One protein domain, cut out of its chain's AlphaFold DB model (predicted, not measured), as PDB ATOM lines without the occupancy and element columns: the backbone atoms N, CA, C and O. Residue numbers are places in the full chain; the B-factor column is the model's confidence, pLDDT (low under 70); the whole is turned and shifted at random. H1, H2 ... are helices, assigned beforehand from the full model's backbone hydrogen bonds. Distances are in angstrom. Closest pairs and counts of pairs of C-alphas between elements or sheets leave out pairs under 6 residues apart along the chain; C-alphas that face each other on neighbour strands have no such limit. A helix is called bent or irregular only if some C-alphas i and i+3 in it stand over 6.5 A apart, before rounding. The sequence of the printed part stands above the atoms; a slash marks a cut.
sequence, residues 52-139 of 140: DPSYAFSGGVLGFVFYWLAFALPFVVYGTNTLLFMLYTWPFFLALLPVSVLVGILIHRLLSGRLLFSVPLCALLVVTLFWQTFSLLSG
ATOM      1  N   ASP A  52     -27.181   6.009  48.421       47.59
ATOM      2  CA  ASP A  52     -26.653   7.147  47.677       47.59
ATOM      3  C   ASP A  52     -26.278   6.994  46.186       47.59
ATOM      4  O   ASP A  52     -25.557   6.081  45.785       47.59
ATOM      5  N   PRO A  53     -26.574   7.997  45.336       57.56
ATOM      6  CA  PRO A  53     -26.017   8.092  43.975       57.56
ATOM      7  C   PRO A  53     -24.481   7.893  43.903       57.56
ATOM      8  O   PRO A  53     -23.951   7.511  42.858       57.56
ATOM      9  N   SER A  54     -23.773   8.081  45.023       59.41
ATOM     10  CA  SER A  54     -22.358   7.753  45.228       59.41
ATOM     11  C   SER A  54     -21.996   6.277  45.004       59.41
ATOM     12  O   SER A  54     -20.903   5.989  44.512       59.41
ATOM     13  N   TYR A  55     -22.883   5.326  45.303       59.19
ATOM     14  CA  TYR A  55     -22.579   3.904  45.147       59.19
ATOM     15  C   TYR A  55     -22.723   3.417  43.707       59.19
ATOM     16  O   TYR A  55     -21.841   2.705  43.219       59.19
ATOM     17  N   ALA A  56     -23.739   3.887  42.976       70.19
ATOM     18  CA  ALA A  56     -23.836   3.674  41.529       70.19
ATOM     19  C   ALA A  56     -22.634   4.288  40.790       70.19
ATOM     20  O   ALA A  56     -22.089   3.679  39.865       70.19
ATOM     21  N   PHE A  57     -22.168   5.454  41.249       76.81
ATOM     22  CA  PHE A  57     -20.951   6.081  40.745       76.81
ATOM     23  C   PHE A  57     -19.712   5.209  41.001       76.81
ATOM     24  O   PHE A  57     -18.945   4.949  40.075       76.81
ATOM     25  N   SER A  58     -19.547   4.678  42.218       78.31
ATOM     26  CA  SER A  58     -18.414   3.806  42.562       78.31
ATOM     27  C   SER A  58     -18.401   2.485  41.775       78.31
ATOM     28  O   SER A  58     -17.351   2.074  41.278       78.31
ATOM     29  N   GLY A  59     -19.567   1.857  41.576       77.94
ATOM     30  CA  GLY A  59     -19.711   0.647  40.762       77.94
ATOM     31  C   GLY A  59     -19.413   0.905  39.285       77.94
ATOM     32  O   GLY A  59     -18.762   0.089  38.629       77.94
ATOM     33  N   GLY A  60     -19.808   2.074  38.773       81.69
ATOM     34  CA  GLY A  60     -19.471   2.498  37.418       81.69
ATOM     35  C   GLY A  60     -17.973   2.736  37.217       81.69
ATOM     36  O   GLY A  60     -17.406   2.242  36.241       81.69
ATOM     37  N   VAL A  61     -17.307   3.414  38.162       85.56
ATOM     38  CA  VAL A  61     -15.843   3.611  38.140       85.56
ATOM     39  C   VAL A  61     -15.117   2.265  38.193       85.56
ATOM     40  O   VAL A  61     -14.191   2.041  37.416       85.56
ATOM     41  N   LEU A  62     -15.567   1.335  39.039       83.25
ATOM     42  CA  LEU A  62     -14.989  -0.006  39.122       83.25
ATOM     43  C   LEU A  62     -15.144  -0.782  37.799       83.25
ATOM     44  O   LEU A  62     -14.175  -1.358  37.306       83.25
ATOM     45  N   GLY A  63     -16.333  -0.748  37.183       84.00
ATOM     46  CA  GLY A  63     -16.587  -1.356  35.872       84.00
ATOM     47  C   GLY A  63     -15.767  -0.729  34.738       84.00
ATOM     48  O   GLY A  63     -15.353  -1.429  33.811       84.00
ATOM     49  N   PHE A  64     -15.472   0.570  34.838       87.38
ATOM     50  CA  PHE A  64     -14.580   1.273  33.919       87.38
ATOM     51  C   PHE A  64     -13.118   0.831  34.078       87.38
ATOM     52  O   PHE A  64     -12.456   0.548  33.079       87.38
ATOM     53  N   VAL A  65     -12.617   0.700  35.313       86.88
ATOM     54  CA  VAL A  65     -11.255   0.194  35.569       86.88
ATOM     55  C   VAL A  65     -11.094  -1.239  35.052       86.88
ATOM     56  O   VAL A  65     -10.089  -1.546  34.410       86.88
ATOM     57  N   PHE A  66     -12.094  -2.103  35.254       84.81
ATOM     58  CA  PHE A  66     -12.078  -3.466  34.713       84.81
ATOM     59  C   PHE A  66     -12.077  -3.506  33.183       84.81
ATOM     60  O   PHE A  66     -11.325  -4.288  32.600       84.81
ATOM     61  N   TYR A  67     -12.861  -2.641  32.531       86.56
ATOM     62  CA  TYR A  67     -12.824  -2.490  31.076       86.56
ATOM     63  C   TYR A  67     -11.420  -2.102  30.593       86.56
ATOM     64  O   TYR A  67     -10.907  -2.689  29.644       86.56
ATOM     65  N   TRP A  68     -10.767  -1.161  31.279       86.38
ATOM     66  CA  TRP A  68      -9.400  -0.736  30.965       86.38
ATOM     67  C   TRP A  68      -8.374  -1.863  31.135       86.38
ATOM     68  O   TRP A  68      -7.494  -2.031  30.292       86.38
ATOM     69  N   LEU A  69      -8.513  -2.680  32.185       85.31
ATOM     70  CA  LEU A  69      -7.673  -3.863  32.386       85.31
ATOM     71  C   LEU A  69      -7.847  -4.882  31.248       85.31
ATOM     72  O   LEU A  69      -6.861  -5.403  30.727       85.31
ATOM     73  N   ALA A  70      -9.092  -5.139  30.834       84.69
ATOM     74  CA  ALA A  70      -9.400  -6.027  29.713       84.69
ATOM     75  C   ALA A  70      -8.893  -5.467  28.374       84.69
ATOM     76  O   ALA A  70      -8.420  -6.223  27.532       84.69
ATOM     77  N   PHE A  71      -8.923  -4.144  28.202       82.94
ATOM     78  CA  PHE A  71      -8.395  -3.437  27.034       82.94
ATOM     79  C   PHE A  71      -6.862  -3.507  26.941       82.94
ATOM     80  O   PHE A  71      -6.308  -3.587  25.844       82.94
ATOM     81  N   ALA A  72      -6.163  -3.506  28.080       84.31
ATOM     82  CA  ALA A  72      -4.705  -3.591  28.123       84.31
ATOM     83  C   ALA A  72      -4.170  -4.972  27.699       84.31
ATOM     84  O   ALA A  72      -3.078  -5.055  27.145       84.31
ATOM     85  N   LEU A  73      -4.928  -6.052  27.906       83.44
ATOM     86  CA  LEU A  73      -4.526  -7.422  27.550       83.44
ATOM     87  C   LEU A  73      -4.157  -7.594  26.060       83.44
ATOM     88  O   LEU A  73      -3.021  -7.977  25.775       83.44
ATOM     89  N   PRO A  74      -5.044  -7.287  25.095       74.88
ATOM     90  CA  PRO A  74      -4.714  -7.380  23.675       74.88
ATOM     91  C   PRO A  74      -3.587  -6.429  23.279       74.88
ATOM     92  O   PRO A  74      -2.774  -6.777  22.427       74.88
ATOM     93  N   PHE A  75      -3.496  -5.263  23.925       79.19
ATOM     94  CA  PHE A  75      -2.399  -4.325  23.699       79.19
ATOM     95  C   PHE A  75      -1.040  -4.909  24.121       79.19
ATOM     96  O   PHE A  75      -0.060  -4.751  23.397       79.19
ATOM     97  N   VAL A  76      -0.981  -5.630  25.246       83.06
ATOM     98  CA  VAL A  76       0.244  -6.299  25.717       83.06
ATOM     99  C   VAL A  76       0.609  -7.494  24.834       83.06
ATOM    100  O   VAL A  76       1.785  -7.696  24.548       83.06
ATOM    101  N   VAL A  77      -0.376  -8.281  24.387       80.69
ATOM    102  CA  VAL A  77      -0.129  -9.508  23.605       80.69
ATOM    103  C   VAL A  77       0.245  -9.209  22.151       80.69
ATOM    104  O   VAL A  77       1.165  -9.828  21.619       80.69
ATOM    105  N   TYR A  78      -0.449  -8.273  21.501       75.88
ATOM    106  CA  TYR A  78      -0.337  -8.032  20.056       75.88
ATOM    107  C   TYR A  78       0.303  -6.673  19.699       75.88
ATOM    108  O   TYR A  78       0.616  -6.408  18.533       75.88
ATOM    109  N   GLY A  79       0.566  -5.818  20.694       78.50
ATOM    110  CA  GLY A  79       1.286  -4.555  20.536       78.50
ATOM    111  C   GLY A  79       0.493  -3.451  19.826       78.50
ATOM    112  O   GLY A  79      -0.738  -3.424  19.788       78.50
ATOM    113  N   THR A  80       1.213  -2.490  19.244       77.62
ATOM    114  CA  THR A  80       0.626  -1.305  18.589       77.62
ATOM    115  C   THR A  80      -0.104  -1.643  17.281       77.62
ATOM    116  O   THR A  80      -1.027  -0.928  16.903       77.62
ATOM    117  N   ASN A  81       0.240  -2.747  16.606       74.06
ATOM    118  CA  ASN A  81      -0.411  -3.160  15.352       74.06
ATOM    119  C   ASN A  81      -1.906  -3.464  15.546       74.06
ATOM    120  O   ASN A  81      -2.731  -3.129  14.698       74.06
ATOM    121  N   THR A  82      -2.277  -4.002  16.708       74.25
ATOM    122  CA  THR A  82      -3.677  -4.202  17.098       74.25
ATOM    123  C   THR A  82      -4.430  -2.914  17.387       74.25
ATOM    124  O   THR A  82      -5.651  -2.931  17.291       74.25
ATOM    125  N   LEU A  83      -3.765  -1.788  17.678       77.75
ATOM    126  CA  LEU A  83      -4.470  -0.518  17.884       77.75
ATOM    127  C   LEU A  83      -5.146  -0.030  16.605       77.75
ATOM    128  O   LEU A  83      -6.241   0.508  16.689       77.75
ATOM    129  N   LEU A  84      -4.530  -0.239  15.437       79.31
ATOM    130  CA  LEU A  84      -5.130   0.126  14.148       79.31
ATOM    131  C   LEU A  84      -6.357  -0.733  13.850       79.31
ATOM    132  O   LEU A  84      -7.390  -0.226  13.421       79.31
ATOM    133  N   PHE A  85      -6.259  -2.023  14.157       77.31
ATOM    134  CA  PHE A  85      -7.373  -2.955  14.066       77.31
ATOM    135  C   PHE A  85      -8.505  -2.603  15.046       77.31
ATOM    136  O   PHE A  85      -9.674  -2.607  14.677       77.31
ATOM    137  N   MET A  86      -8.160  -2.190  16.268       73.94
ATOM    138  CA  MET A  86      -9.112  -1.700  17.270       73.94
ATOM    139  C   MET A  86      -9.726  -0.351  16.912       73.94
ATOM    140  O   MET A  86     -10.893  -0.133  17.218       73.94
ATOM    141  N   LEU A  87      -8.978   0.546  16.263       81.75
ATOM    142  CA  LEU A  87      -9.508   1.803  15.732       81.75
ATOM    143  C   LEU A  87     -10.483   1.541  14.585       81.75
ATOM    144  O   LEU A  87     -11.491   2.234  14.469       81.75
ATOM    145  N   TYR A  88     -10.212   0.522  13.768       79.31
ATOM    146  CA  TYR A  88     -11.115   0.087  12.708       79.31
ATOM    147  C   TYR A  88     -12.433  -0.469  13.268       79.31
ATOM    148  O   TYR A  88     -13.505  -0.173  12.745       79.31
ATOM    149  N   THR A  89     -12.386  -1.200  14.380       81.88
ATOM    150  CA  THR A  89     -13.579  -1.803  15.003       81.88
ATOM    151  C   THR A  89     -13.995  -1.142  16.311       81.88
ATOM    152  O   THR A  89     -14.693  -1.730  17.143       81.88
ATOM    153  N   TRP A  90     -13.611   0.122  16.451       84.38
ATOM    154  CA  TRP A  90     -13.936   1.010  17.555       84.38
ATOM    155  C   TRP A  90     -15.404   0.969  18.022       84.38
ATOM    156  O   TRP A  90     -15.608   0.914  19.239       84.38
ATOM    157  N   PRO A  91     -16.436   0.930  17.143       82.69
ATOM    158  CA  PRO A  91     -17.829   0.908  17.597       82.69
ATOM    159  C   PRO A  91     -18.167  -0.273  18.520       82.69
ATOM    160  O   PRO A  91     -18.938  -0.103  19.463       82.69
ATOM    161  N   PHE A  92     -17.566  -1.448  18.315       81.88
ATOM    162  CA  PHE A  92     -17.821  -2.620  19.160       81.88
ATOM    163  C   PHE A  92     -17.170  -2.493  20.542       81.88
ATOM    164  O   PHE A  92     -17.781  -2.840  21.550       81.88
ATOM    165  N   PHE A  93     -15.962  -1.930  20.612       81.75
ATOM    166  CA  PHE A  93     -15.282  -1.669  21.882       81.75
ATOM    167  C   PHE A  93     -16.000  -0.598  22.711       81.75
ATOM    168  O   PHE A  93     -16.188  -0.769  23.913       81.75
ATOM    169  N   LEU A  94     -16.509   0.458  22.068       86.00
ATOM    170  CA  LEU A  94     -17.364   1.437  22.746       86.00
ATOM    171  C   LEU A  94     -18.684   0.841  23.236       86.00
ATOM    172  O   LEU A  94     -19.168   1.265  24.279       86.00
ATOM    173  N   ALA A  95     -19.255  -0.134  22.526       88.69
ATOM    174  CA  ALA A  95     -20.462  -0.833  22.968       88.69
ATOM    175  C   ALA A  95     -20.205  -1.765  24.169       88.69
ATOM    176  O   ALA A  95     -21.104  -1.989  24.977       88.69
ATOM    177  N   LEU A  96     -18.976  -2.264  24.333       83.75
ATOM    178  CA  LEU A  96     -18.566  -3.061  25.495       83.75
ATOM    179  C   LEU A  96     -18.381  -2.211  26.763       83.75
ATOM    180  O   LEU A  96     -18.561  -2.724  27.866       83.75
ATOM    181  N   LEU A  97     -18.082  -0.915  26.626       87.38
ATOM    182  CA  LEU A  97     -17.945   0.016  27.752       87.38
ATOM    183  C   LEU A  97     -19.206   0.068  28.642       87.38
ATOM    184  O   LEU A  97     -19.075  -0.208  29.837       87.38
ATOM    185  N   PRO A  98     -20.426   0.350  28.132       85.06
ATOM    186  CA  PRO A  98     -21.632   0.365  28.958       85.06
ATOM    187  C   PRO A  98     -21.965  -1.014  29.536       85.06
ATOM    188  O   PRO A  98     -22.440  -1.085  30.665       85.06
ATOM    189  N   VAL A  99     -21.666  -2.107  28.821       85.06
ATOM    190  CA  VAL A  99     -21.841  -3.474  29.345       85.06
ATOM    191  C   VAL A  99     -20.925  -3.708  30.550       85.06
ATOM    192  O   VAL A  99     -21.388  -4.175  31.587       85.06
ATOM    193  N   SER A 100     -19.650  -3.320  30.462       85.00
ATOM    194  CA  SER A 100     -18.696  -3.433  31.574       85.00
ATOM    195  C   SER A 100     -19.077  -2.552  32.766       85.00
ATOM    196  O   SER A 100     -18.968  -2.975  33.916       85.00
ATOM    197  N   VAL A 101     -19.578  -1.340  32.512       85.19
ATOM    198  CA  VAL A 101     -20.097  -0.442  33.555       85.19
ATOM    199  C   VAL A 101     -21.318  -1.057  34.245       85.19
ATOM    200  O   VAL A 101     -21.367  -1.070  35.474       85.19
ATOM    201  N   LEU A 102     -22.261  -1.638  33.491       83.94
ATOM    202  CA  LEU A 102     -23.406  -2.363  34.054       83.94
ATOM    203  C   LEU A 102     -22.957  -3.527  34.941       83.94
ATOM    204  O   LEU A 102     -23.497  -3.713  36.027       83.94
ATOM    205  N   VAL A 103     -21.950  -4.283  34.499       79.75
ATOM    206  CA  VAL A 103     -21.370  -5.389  35.272       79.75
ATOM    207  C   VAL A 103     -20.684  -4.876  36.547       79.75
ATOM    208  O   VAL A 103     -20.835  -5.490  37.599       79.75
ATOM    209  N   GLY A 104     -20.008  -3.723  36.503       76.69
ATOM    210  CA  GLY A 104     -19.434  -3.065  37.685       76.69
ATOM    211  C   GLY A 104     -20.485  -2.610  38.704       76.69
ATOM    212  O   GLY A 104     -20.324  -2.819  39.907       76.69
ATOM    213  N   ILE A 105     -21.610  -2.073  38.228       79.12
ATOM    214  CA  ILE A 105     -22.771  -1.747  39.072       79.12
ATOM    215  C   ILE A 105     -23.384  -3.034  39.657       79.12
ATOM    216  O   ILE A 105     -23.760  -3.073  40.829       79.12
ATOM    217  N   LEU A 106     -23.426  -4.118  38.874       75.19
ATOM    218  CA  LEU A 106     -23.935  -5.418  39.311       75.19
ATOM    219  C   LEU A 106     -23.043  -6.060  40.390       75.19
ATOM    220  O   LEU A 106     -23.569  -6.627  41.345       75.19
ATOM    221  N   ILE A 107     -21.715  -5.907  40.305       68.94
ATOM    222  CA  ILE A 107     -20.760  -6.321  41.352       68.94
ATOM    223  C   ILE A 107     -21.097  -5.656  42.689       68.94
ATOM    224  O   ILE A 107     -21.055  -6.315  43.727       68.94
ATOM    225  N   HIS A 108     -21.474  -4.376  42.660       65.56
ATOM    226  CA  HIS A 108     -21.821  -3.632  43.863       65.56
ATOM    227  C   HIS A 108     -23.119  -4.145  44.517       65.56
ATOM    228  O   HIS A 108     -23.192  -4.294  45.731       65.56
ATOM    229  N   ARG A 109     -24.116  -4.537  43.712       60.38
ATOM    230  CA  ARG A 109     -25.344  -5.199  44.200       60.38
ATOM    231  C   ARG A 109     -25.088  -6.620  44.717       60.38
ATOM    232  O   ARG A 109     -25.729  -7.052  45.671       60.38
ATOM    233  N   LEU A 110     -24.148  -7.350  44.111       58.84
ATOM    234  CA  LEU A 110     -23.754  -8.698  44.542       58.84
ATOM    235  C   LEU A 110     -22.809  -8.709  45.756       58.84
ATOM    236  O   LEU A 110     -22.496  -9.792  46.268       58.84
ATOM    237  N   LEU A 111     -22.376  -7.535  46.234       57.34
ATOM    238  CA  LEU A 111     -21.451  -7.397  47.359       57.34
ATOM    239  C   LEU A 111     -22.056  -7.907  48.688       57.34
ATOM    240  O   LEU A 111     -21.330  -8.255  49.615       57.34
ATOM    241  N   SER A 112     -23.381  -8.068  48.744       58.97
ATOM    242  CA  SER A 112     -24.129  -8.431  49.954       58.97
ATOM    243  C   SER A 112     -24.148  -9.934  50.312       58.97
ATOM    244  O   SER A 112     -24.938 -10.349  51.153       58.97
ATOM    245  N   GLY A 113     -23.308 -10.801  49.712       56.28
ATOM    246  CA  GLY A 113     -23.313 -12.207  50.164       56.28
ATOM    247  C   GLY A 113     -22.266 -13.210  49.666       56.28
ATOM    248  O   GLY A 113     -21.975 -14.151  50.401       56.28
ATOM    249  N   ARG A 114     -21.683 -13.093  48.457       60.56
ATOM    250  CA  ARG A 114     -20.749 -14.124  47.907       60.56
ATOM    251  C   ARG A 114     -19.627 -13.529  47.036       60.56
ATOM    252  O   ARG A 114     -19.447 -13.894  45.875       60.56
ATOM    253  N   LEU A 115     -18.856 -12.627  47.640       54.12
ATOM    254  CA  LEU A 115     -17.849 -11.741  47.031       54.12
ATOM    255  C   LEU A 115     -16.748 -12.403  46.202       54.12
ATOM    256  O   LEU A 115     -16.349 -11.881  45.165       54.12
ATOM    257  N   LEU A 116     -16.223 -13.536  46.660       58.94
ATOM    258  CA  LEU A 116     -14.978 -14.067  46.100       58.94
ATOM    259  C   LEU A 116     -15.170 -14.810  44.774       58.94
ATOM    260  O   LEU A 116     -14.211 -14.958  44.024       58.94
ATOM    261  N   PHE A 117     -16.393 -15.245  44.459       64.75
ATOM    262  CA  PHE A 117     -16.673 -15.974  43.217       64.75
ATOM    263  C   PHE A 117     -17.305 -15.098  42.131       64.75
ATOM    264  O   PHE A 117     -17.027 -15.314  40.956       64.75
ATOM    265  N   SER A 118     -18.120 -14.100  42.484       67.56
ATOM    266  CA  SER A 118     -18.815 -13.266  41.492       67.56
ATOM    267  C   SER A 118     -17.886 -12.287  40.766       67.56
ATOM    268  O   SER A 118     -18.059 -12.055  39.570       67.56
ATOM    269  N   VAL A 119     -16.875 -11.756  41.460       72.25
ATOM    270  CA  VAL A 119     -15.895 -10.807  40.907       72.25
ATOM    271  C   VAL A 119     -15.034 -11.430  39.800       72.25
ATOM    272  O   VAL A 119     -15.046 -10.897  38.687       72.25
ATOM    273  N   PRO A 120     -14.325 -12.558  40.023       73.75
ATOM    274  CA  PRO A 120     -13.554 -13.184  38.954       73.75
ATOM    275  C   PRO A 120     -14.452 -13.698  37.829       73.75
ATOM    276  O   PRO A 120     -14.039 -13.652  36.678       73.75
ATOM    277  N   LEU A 121     -15.687 -14.127  38.126       77.44
ATOM    278  CA  LEU A 121     -16.645 -14.557  37.108       77.44
ATOM    279  C   LEU A 121     -17.052 -13.399  36.182       77.44
ATOM    280  O   LEU A 121     -17.085 -13.579  34.971       77.44
ATOM    281  N   CYS A 122     -17.295 -12.203  36.729       76.31
ATOM    282  CA  CYS A 122     -17.560 -10.998  35.937       76.31
ATOM    283  C   CYS A 122     -16.346 -10.568  35.110       76.31
ATOM    284  O   CYS A 122     -16.490 -10.273  33.924       76.31
ATOM    285  N   ALA A 123     -15.150 -10.574  35.708       78.19
ATOM    286  CA  ALA A 123     -13.914 -10.259  34.994       78.19
ATOM    287  C   ALA A 123     -13.665 -11.249  33.842       78.19
ATOM    288  O   ALA A 123     -13.379 -10.829  32.724       78.19
ATOM    289  N   LEU A 124     -13.863 -12.549  34.085       84.38
ATOM    290  CA  LEU A 124     -13.830 -13.588  33.053       84.38
ATOM    291  C   LEU A 124     -14.854 -13.319  31.952       84.38
ATOM    292  O   LEU A 124     -14.510 -13.453  30.785       84.38
ATOM    293  N   LEU A 125     -16.081 -12.913  32.288       82.88
ATOM    294  CA  LEU A 125     -17.134 -12.631  31.307       82.88
ATOM    295  C   LEU A 125     -16.746 -11.462  30.389       82.88
ATOM    296  O   LEU A 125     -16.851 -11.581  29.170       82.88
ATOM    297  N   VAL A 126     -16.228 -10.368  30.956       81.81
ATOM    298  CA  VAL A 126     -15.748  -9.204  30.191       81.81
ATOM    299  C   VAL A 126     -14.558  -9.582  29.307       81.81
ATOM    300  O   VAL A 126     -14.553  -9.252  28.123       81.81
ATOM    301  N   VAL A 127     -13.584 -10.328  29.841       84.19
ATOM    302  CA  VAL A 127     -12.430 -10.823  29.069       84.19
ATOM    303  C   VAL A 127     -12.878 -11.763  27.948       84.19
ATOM    304  O   VAL A 127     -12.399 -11.640  26.826       84.19
ATOM    305  N   THR A 128     -13.832 -12.658  28.213       85.00
ATOM    306  CA  THR A 128     -14.371 -13.599  27.215       85.00
ATOM    307  C   THR A 128     -15.132 -12.861  26.117       85.00
ATOM    308  O   THR A 128     -14.947 -13.172  24.945       85.00
ATOM    309  N   LEU A 129     -15.943 -11.854  26.458       83.44
ATOM    310  CA  LEU A 129     -16.619 -11.003  25.473       83.44
ATOM    311  C   LEU A 129     -15.607 -10.275  24.587       83.44
ATOM    312  O   LEU A 129     -15.738 -10.298  23.365       83.44
ATOM    313  N   PHE A 130     -14.569  -9.696  25.192       83.50
ATOM    314  CA  PHE A 130     -13.489  -9.034  24.461       83.50
ATOM    315  C   PHE A 130     -12.774 -10.012  23.519       83.50
ATOM    316  O   PHE A 130     -12.542  -9.702  22.351       83.50
ATOM    317  N   TRP A 131     -12.477 -11.218  24.010       83.00
ATOM    318  CA  TRP A 131     -11.845 -12.286  23.241       83.00
ATOM    319  C   TRP A 131     -12.718 -12.778  22.084       83.00
ATOM    320  O   TRP A 131     -12.212 -13.030  20.991       83.00
ATOM    321  N   GLN A 132     -14.032 -12.886  22.294       82.69
ATOM    322  CA  GLN A 132     -14.984 -13.289  21.264       82.69
ATOM    323  C   GLN A 132     -15.083 -12.230  20.166       82.69
ATOM    324  O   GLN A 132     -15.038 -12.576  18.989       82.69
ATOM    325  N   THR A 133     -15.168 -10.947  20.533       79.25
ATOM    326  CA  THR A 133     -15.103  -9.837  19.575       79.25
ATOM    327  C   THR A 133     -13.789  -9.884  18.802       79.25
ATOM    328  O   THR A 133     -13.807  -9.856  17.578       79.25
ATOM    329  N   PHE A 134     -12.656 -10.053  19.484       77.88
ATOM    330  CA  PHE A 134     -11.358 -10.160  18.823       77.88
ATOM    331  C   PHE A 134     -11.307 -11.333  17.835       77.88
ATOM    332  O   PHE A 134     -10.947 -11.124  16.684       77.88
ATOM    333  N   SER A 135     -11.753 -12.524  18.247       81.56
ATOM    334  CA  SER A 135     -11.788 -13.728  17.403       81.56
ATOM    335  C   SER A 135     -12.732 -13.590  16.206       81.56
ATOM    336  O   SER A 135     -12.418 -14.071  15.122       81.56
ATOM    337  N   LEU A 136     -13.883 -12.929  16.379       78.81
ATOM    338  CA  LEU A 136     -14.832 -12.654  15.293       78.81
ATOM    339  C   LEU A 136     -14.245 -11.714  14.242       78.81
ATOM    340  O   LEU A 136     -14.531 -11.852  13.057       78.81
ATOM    341  N   LEU A 137     -13.442 -10.751  14.677       75.00
ATOM    342  CA  LEU A 137     -12.803  -9.794  13.791       75.00
ATOM    343  C   LEU A 137     -11.547 -10.382  13.135       75.00
ATOM    344  O   LEU A 137     -11.313 -10.139  11.957       75.00
ATOM    345  N   SER A 138     -10.730 -11.122  13.892       70.00
ATOM    346  CA  SER A 138      -9.493 -11.745  13.405       70.00
ATOM    347  C   SER A 138      -9.742 -13.009  12.582       70.00
ATOM    348  O   SER A 138      -8.805 -13.547  12.009       70.00
ATOM    349  N   GLY A 139     -10.974 -13.523  12.579       64.75
ATOM    350  CA  GLY A 139     -11.397 -14.724  11.857       64.75
ATOM    351  C   GLY A 139     -11.669 -14.517  10.363       64.75
ATOM    352  O   GLY A 139     -12.495 -15.244   9.813       64.75
TER     353      GLY A 139
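This is residues 52 to 139 of the 140 residues of an uncharacterized protein of Edwardsiella piscicida (UniProt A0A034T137). Two long helices, H3 and H4, form a hairpin, and a third, H1, crosses one face of it; short H2 lies at one end. The printed part has 88 residues with four named helices, H1 to H4, and no named strand: all helix. It spans 41 by 25 by 19 A, only just compact, close to loose, with radius of gyration of the C-alphas 14.1 A.

H1, residues 53 to 78, 38.6 A long, begins at C-alpha 53 (-26.017, 8.092, 43.975). H2 is residues 81 to 88, 11.5 A. H3, residues 90 to 112, 35.3 A, is only just irregular: C-alphas 109 and 112 are 6.7 A apart. H4, residues 115 to 138, 34.6 A, ends at C-alpha 138 (-9.493, -11.745, 13.405).

H1, the hub, touches H3 with residues 55 to 67 alone, closest C-alphas Gly 63 and Gly 104, 3.8 A, at a steep tilt of 50 degrees. H1 touches H4 with residues 66 to 71 alone, closest C-alphas Ala 70 and Val 127, 5.7 A. H1 and H2 only just touch, with 3 pairs of C-alphas within 8 A, only at the corner. Hairpin H3 and H4 touch at a shallow tilt of 11 degrees, closest C-alphas Ser 100 and Val 126, 6.6 A. O i to N i+4 pairs within hydrogen-bond range: H1 20 of 22, H2 3 of 4, H3 16 of 19, H4 18 of 20.

The farthest C-alphas, Asp 52 and Gly 139, are 44.7 A apart. The printed part has no cut, and its three links are tight. pLDDT is under 70 at residues 52 to 55, 107 to 118 and 139.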